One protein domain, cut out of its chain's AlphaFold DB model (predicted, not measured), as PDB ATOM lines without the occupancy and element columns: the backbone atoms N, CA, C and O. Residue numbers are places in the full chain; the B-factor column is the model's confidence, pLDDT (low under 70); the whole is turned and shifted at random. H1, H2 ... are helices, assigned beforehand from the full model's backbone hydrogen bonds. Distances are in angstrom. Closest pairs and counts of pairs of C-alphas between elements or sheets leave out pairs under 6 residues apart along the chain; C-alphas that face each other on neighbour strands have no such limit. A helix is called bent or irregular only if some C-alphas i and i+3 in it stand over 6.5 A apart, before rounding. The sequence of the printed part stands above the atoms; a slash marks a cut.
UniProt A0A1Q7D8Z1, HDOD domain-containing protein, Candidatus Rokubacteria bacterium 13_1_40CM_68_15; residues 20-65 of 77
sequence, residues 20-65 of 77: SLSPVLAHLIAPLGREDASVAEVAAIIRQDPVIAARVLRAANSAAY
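AT A GLANCE: This is residues 20 to 65 of the 77 residues of the protein "HDOD domain-containing protein" of Candidatus Rokubacteria bacterium 13_1_40CM_68_15 (UniProt A0A1Q7D8Z1). The longest helix, H3, swings away from a small helical hairpin of H1 and H2; H2 and H3 make an open V with its point at their tight link. Residues 57 to 65, of which 57 to 60 belong to H3, stick out, and so does the turn of the hairpin, residues 33 to 38. The printed part has 46 residues with three named helices, H1, H2, H3 along the chain, and no named strand; the class is all helix. It is only just compact, close to loose, with a radius of gyration of the C-alphas of 11.3 A and spans of 29 by 27 by 15 A.

IN THESE COORDINATES: Find C-alpha 50 at (420.444, 393.704, 482.154); from there H3, residues 50 to 60, runs 15.2 A to C-alpha 60 at (420.936, 407.212, 489.123). Look back to H2, residues 39 to 46, 10.5 A long. H1, residues 23 to 32, starts at C-alpha 23 at (409.400, 393.062, 476.224) and is 14.6 A long; it is neither bent nor irregular, but only just: C-alphas 27 and 30 are 6.2 A apart.

HOW THE PARTS SIT: Start at H3: it is close to H2 but not clearly touching, the closest C-alphas being those of Ile 46 and Ala 53, 5.6 A apart. Their lines stand at a steep tilt of 45 degrees, opposite ways. H2 and H1 touch and form a hairpin, at a shallow tilt of 17 degrees, opposite ways; their closest C-alphas, of Val 24 and Ile 45, are 6.4 A apart. H1 and H3 are apart. In H2 and H3 every O i to N i+4 pair is within hydrogen-bond range; in H1, 4 of 6 are.

THE WHOLE: The two C-alphas farthest apart, of Ser 20 and Ala 63, are 31.3 A apart. The printed part has no cut and no long link. Its mean pLDDT is 81.6; look for values under 70 at residues 20 to 22 and 63.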
ATOM      1  N   SER A  20     410.951 396.328 467.441       61.22
ATOM      2  CA  SER A  20     410.196 395.608 468.456       61.22
ATOM      3  C   SER A  20     410.422 396.285 469.804       61.22
ATOM      4  O   SER A  20     411.553 396.519 470.243       61.22
ATOM      5  N   LEU A  21     409.320 396.669 470.449       59.12
ATOM      6  CA  LEU A  21     409.389 397.224 471.788       59.12
ATOM      7  C   LEU A  21     410.038 396.161 472.678       59.12
ATOM      8  O   LEU A  21     409.595 395.011 472.670       59.12
ATOM      9  N   SER A  22     411.085 396.528 473.431       68.19
ATOM     10  CA  SER A  22     411.677 395.595 474.397       68.19
ATOM     11  C   SER A  22     410.540 395.014 475.251       68.19
ATOM     12  O   SER A  22     409.734 395.795 475.772       68.19
ATOM     13  N   PRO A  23     410.443 393.682 475.410       72.56
ATOM     14  CA  PRO A  23     409.400 393.062 476.224       72.56
ATOM     15  C   PRO A  23     409.315 393.677 477.628       72.56
ATOM     16  O   PRO A  23     408.233 393.865 478.177       72.56
ATOM     17  N   VAL A  24     410.454 394.111 478.175       79.31
ATOM     18  CA  VAL A  24     410.533 394.815 479.461       79.31
ATOM     19  C   VAL A  24     409.879 396.198 479.424       79.31
ATOM     20  O   VAL A  24     409.232 396.585 480.394       79.31
ATOM     21  N   LEU A  25     409.974 396.936 478.314       74.50
ATOM     22  CA  LEU A  25     409.261 398.207 478.133       74.50
ATOM     23  C   LEU A  25     407.743 397.997 478.094       74.50
ATOM     24  O   LEU A  25     407.021 398.746 478.747       74.50
ATOM     25  N   ALA A  26     407.265 396.960 477.401       79.69
ATOM     26  CA  ALA A  26     405.842 396.616 477.381       79.69
ATOM     27  C   ALA A  26     405.314 396.316 478.796       79.69
ATOM     28  O   ALA A  26     404.247 396.793 479.181       79.69
ATOM     29  N   HIS A  27     406.097 395.592 479.601       81.38
ATOM     30  CA  HIS A  27     405.755 395.292 480.991       81.38
ATOM     31  C   HIS A  27     405.867 396.495 481.934       81.38
ATOM     32  O   HIS A  27     405.181 396.513 482.950       81.38
ATOM     33  N   LEU A  28     406.686 397.505 481.614       81.94
ATOM     34  CA  LEU A  28     406.815 398.730 482.411       81.94
ATOM     35  C   LEU A  28     405.658 399.712 482.209       81.94
ATOM     36  O   LEU A  28     405.333 400.441 483.143       81.94
ATOM     37  N   ILE A  29     405.028 399.735 481.030       82.25
ATOM     38  CA  ILE A  29     403.953 400.693 480.712       82.25
ATOM     39  C   ILE A  29     402.777 400.566 481.691       82.25
ATOM     40  O   ILE A  29     402.290 401.572 482.197       82.25
ATOM     41  N   ALA A  30     402.347 399.338 481.991       82.56
ATOM     42  CA  ALA A  30     401.200 399.089 482.863       82.56
ATOM     43  C   ALA A  30     401.391 399.599 484.312       82.56
ATOM     44  O   ALA A  30     400.545 400.363 484.775       82.56
ATOM     45  N   PRO A  31     402.472 399.250 485.038       81.12
ATOM     46  CA  PRO A  31     402.706 399.775 486.380       81.12
ATOM     47  C   PRO A  31     403.063 401.263 486.378       81.12
ATOM     48  O   PRO A  31     402.610 401.978 487.259       81.12
ATOM     49  N   LEU A  32     403.799 401.787 485.389       82.44
ATOM     50  CA  LEU A  32     404.098 403.227 485.341       82.44
ATOM     51  C   LEU A  32     402.851 404.103 485.129       82.44
ATOM     52  O   LEU A  32     402.865 405.272 485.503       82.44
ATOM     53  N   GLY A  33     401.786 403.552 484.541       82.56
ATOM     54  CA  GLY A  33     400.498 404.231 484.388       82.56
ATOM     55  C   GLY A  33     399.639 404.256 485.655       82.56
ATOM     56  O   GLY A  33     398.591 404.897 485.661       82.56
ATOM     57  N   ARG A  34     400.050 403.561 486.721       87.12
ATOM     58  CA  ARG A  34     399.328 403.516 487.992       87.12
ATOM     59  C   ARG A  34     399.953 404.467 489.007       87.12
ATOM     60  O   ARG A  34     401.148 404.396 489.278       87.12
ATOM     61  N   GLU A  35     399.127 405.296 489.638       82.75
ATOM     62  CA  GLU A  35     399.579 406.249 490.664       82.75
ATOM     63  C   GLU A  35     400.104 405.570 491.941       82.75
ATOM     64  O   GLU A  35     400.890 406.158 492.682       82.75
ATOM     65  N   ASP A  36     399.702 404.323 492.192       87.00
ATOM     66  CA  ASP A  36     400.037 403.547 493.386       87.00
ATOM     67  C   ASP A  36     401.121 402.480 493.150       87.00
ATOM     68  O   ASP A  36     401.372 401.640 494.020       87.00
ATOM     69  N   ALA A  37     401.768 402.483 491.980       87.00
ATOM     70  CA  ALA A  37     402.792 401.497 491.668       87.00
ATOM     71  C   ALA A  37     403.987 401.608 492.618       87.00
ATOM     72  O   ALA A  37     404.569 402.674 492.844       87.00
ATOM     73  N   SER A  38     404.394 400.463 493.163       88.56
ATOM     74  CA  SER A  38     405.508 400.428 494.104       88.56
ATOM     75  C   SER A  38     406.854 400.468 493.375       88.56
ATOM     76  O   SER A  38     407.045 399.877 492.311       88.56
ATOM     77  N   VAL A  39     407.860 401.077 494.006       87.81
ATOM     78  CA  VAL A  39     409.244 401.052 493.493       87.81
ATOM     79  C   VAL A  39     409.767 399.614 493.352       87.81
ATOM     80  O   VAL A  39     410.554 399.324 492.453       87.81
ATOM     81  N   ALA A  40     409.332 398.700 494.225       89.31
ATOM     82  CA  ALA A  40     409.747 397.299 494.198       89.31
ATOM     83  C   ALA A  40     409.239 396.560 492.949       89.31
ATOM     84  O   ALA A  40     409.991 395.782 492.358       89.31
ATOM     85  N   GLU A  41     408.001 396.840 492.538       88.62
ATOM     86  CA  GLU A  41     407.364 396.302 491.334       88.62
ATOM     87  C   GLU A  41     408.093 396.766 490.070       88.62
ATOM     88  O   GLU A  41     408.565 395.946 489.282       88.62
ATOM     89  N   VAL A  42     408.317 398.076 489.938       89.19
ATOM     90  CA  VAL A  42     409.071 398.654 488.812       89.19
ATOM     91  C   VAL A  42     410.499 398.095 488.758       89.19
ATOM     92  O   VAL A  42     411.000 397.721 487.695       89.19
ATOM     93  N   ALA A  43     411.159 397.964 489.912       89.62
ATOM     94  CA  ALA A  43     412.502 397.399 489.989       89.62
ATOM     95  C   ALA A  43     412.547 395.906 489.616       89.62
ATOM     96  O   ALA A  43     413.559 395.454 489.079       89.62
ATOM     97  N   ALA A  44     411.493 395.130 489.893       90.25
ATOM     98  CA  ALA A  44     411.408 393.723 489.500       90.25
ATOM     99  C   ALA A  44     411.371 393.551 487.981       90.25
ATOM    100  O   ALA A  44     412.025 392.649 487.465       90.25
ATOM    101  N   ILE A  45     410.686 394.454 487.282       88.69
ATOM    102  CA  ILE A  45     410.576 394.432 485.822       88.69
ATOM    103  C   ILE A  45     411.891 394.887 485.182       88.69
ATOM    104  O   ILE A  45     412.429 394.195 484.324       88.69
ATOM    105  N   ILE A  46     412.490 395.982 485.669       88.56
ATOM    106  CA  ILE A  46     413.790 396.478 485.171       88.56
ATOM    107  C   ILE A  46     414.892 395.412 485.280       88.56
ATOM    108  O   ILE A  46     415.735 395.314 484.393       88.56
ATOM    109  N   ARG A  47     414.901 394.594 486.345       86.44
ATOM    110  CA  ARG A  47     415.911 393.534 486.542       86.44
ATOM    111  C   ARG A  47     415.858 392.412 485.500       86.44
ATOM    112  O   ARG A  47     416.835 391.677 485.394       86.44
ATOM    113  N   GLN A  48     414.761 392.274 484.757       86.94
ATOM    114  CA  GLN A  48     414.623 391.250 483.714       86.94
ATOM    115  C   GLN A  48     415.445 391.582 482.457       86.94
ATOM    116  O   GLN A  48     415.745 390.681 481.680       86.94
ATOM    117  N   ASP A  49     415.859 392.844 482.282       83.94
ATOM    118  CA  ASP A  49     416.724 393.293 481.187       83.94
ATOM    119  C   ASP A  49     418.018 393.924 481.747       83.94
ATOM    120  O   ASP A  49     418.012 395.062 482.237       83.94
ATOM    121  N   PRO A  50     419.159 393.212 481.665       77.44
ATOM    122  CA  PRO A  50     420.444 393.704 482.154       77.44
ATOM    123  C   PRO A  50     420.908 395.018 481.510       77.44
ATOM    124  O   PRO A  50     421.579 395.820 482.167       77.44
ATOM    125  N   VAL A  51     420.555 395.269 480.243       81.56
ATOM    126  CA  VAL A  51     420.936 396.493 479.522       81.56
ATOM    127  C   VAL A  51     420.175 397.684 480.093       81.56
ATOM    128  O   VAL A  51     420.779 398.719 480.399       81.56
ATOM    129  N   ILE A  52     418.864 397.545 480.297       83.12
ATOM    130  CA  ILE A  52     418.039 398.593 480.913       83.12
ATOM    131  C   ILE A  52     418.456 398.824 482.367       83.12
ATOM    132  O   ILE A  52     418.651 399.976 482.765       83.12
ATOM    133  N   ALA A  53     418.696 397.764 483.141       84.69
ATOM    134  CA  ALA A  53     419.178 397.873 484.516       84.69
ATOM    135  C   ALA A  53     420.495 398.666 484.614       84.69
ATOM    136  O   ALA A  53     420.619 399.579 485.437       84.69
ATOM    137  N   ALA A  54     421.463 398.389 483.735       80.06
ATOM    138  CA  ALA A  54     422.724 399.125 483.687       80.06
ATOM    139  C   ALA A  54     422.529 400.612 483.333       80.06
ATOM    140  O   ALA A  54     423.199 401.482 483.898       80.06
ATOM    141  N   ARG A  55     421.593 400.928 482.425       83.44
ATOM    142  CA  ARG A  55     421.245 402.316 482.069       83.44
ATOM    143  C   ARG A  55     420.600 403.058 483.236       83.44
ATOM    144  O   ARG A  55     420.979 404.199 483.494       83.44
ATOM    145  N   VAL A  56     419.698 402.409 483.971       87.06
ATOM    146  CA  VAL A  56     419.060 402.972 485.172       87.06
ATOM    147  C   VAL A  56     420.103 403.269 486.252       87.06
ATOM    148  O   VAL A  56     420.116 404.370 486.796       87.06
ATOM    149  N   LEU A  57     421.037 402.347 486.510       84.81
ATOM    150  CA  LEU A  57     422.132 402.570 487.462       84.81
ATOM    151  C   LEU A  57     423.043 403.731 487.042       84.81
ATOM    152  O   LEU A  57     423.411 404.564 487.869       84.81
ATOM    153  N   ARG A  58     423.389 403.823 485.753       82.19
ATOM    154  CA  ARG A  58     424.190 404.936 485.223       82.19
ATOM    155  C   ARG A  58     423.475 406.278 485.393       82.19
ATOM    156  O   ARG A  58     424.110 407.248 485.790       82.19
ATOM    157  N   ALA A  59     422.170 406.321 485.124       84.19
ATOM    158  CA  ALA A  59     421.353 407.518 485.298       84.19
ATOM    159  C   ALA A  59     421.246 407.926 486.777       84.19
ATOM    160  O   ALA A  59     421.460 409.094 487.099       84.19
ATOM    161  N   ALA A  60     421.006 406.970 487.680       83.38
ATOM    162  CA  ALA A  60     420.936 407.212 489.123       83.38
ATOM    163  C   ALA A  60     422.257 407.749 489.707       83.38
ATOM    164  O   ALA A  60     422.243 408.534 490.649       83.38
ATOM    165  N   ASN A  61     423.392 407.364 489.117       78.19
ATOM    166  CA  ASN A  61     424.722 407.848 489.491       78.19
ATOM    167  C   ASN A  61     425.141 409.142 488.765       78.19
ATOM    168  O   ASN A  61     426.253 409.622 488.976       78.19
ATOM    169  N   SER A  62     424.301 409.699 487.888       82.12
ATOM    170  CA  SER A  62     424.617 410.930 487.151       82.12
ATOM    171  C   SER A  62     424.468 412.175 488.024       82.12
ATOM    172  O   SER A  62     423.669 412.191 488.960       82.12
ATOM    173  N   ALA A  63     425.192 413.250 487.696       66.69
ATOM    174  CA  ALA A  63     425.200 414.502 488.464       66.69
ATOM    175  C   ALA A  63     423.806 415.096 488.733       66.69
ATOM    176  O   ALA A  63     423.599 415.692 489.786       66.69
ATOM    177  N   ALA A  64     422.839 414.845 487.844       73.75
ATOM    178  CA  ALA A  64     421.437 415.224 488.026       73.75
ATOM    179  C   ALA A  64     420.783 414.590 489.274       73.75
ATOM    180  O   ALA A  64     419.842 415.150 489.832       73.75
ATOM    181  N   TYR A  65     421.296 413.445 489.730       70.25
ATOM    182  CA  TYR A  65     420.792 412.674 490.869       70.25
ATOM    183  C   TYR A  65     421.806 412.544 492.029       70.25
ATOM    184  O   TYR A  65     421.415 412.158 493.134       70.25
TER     185      TYR A  65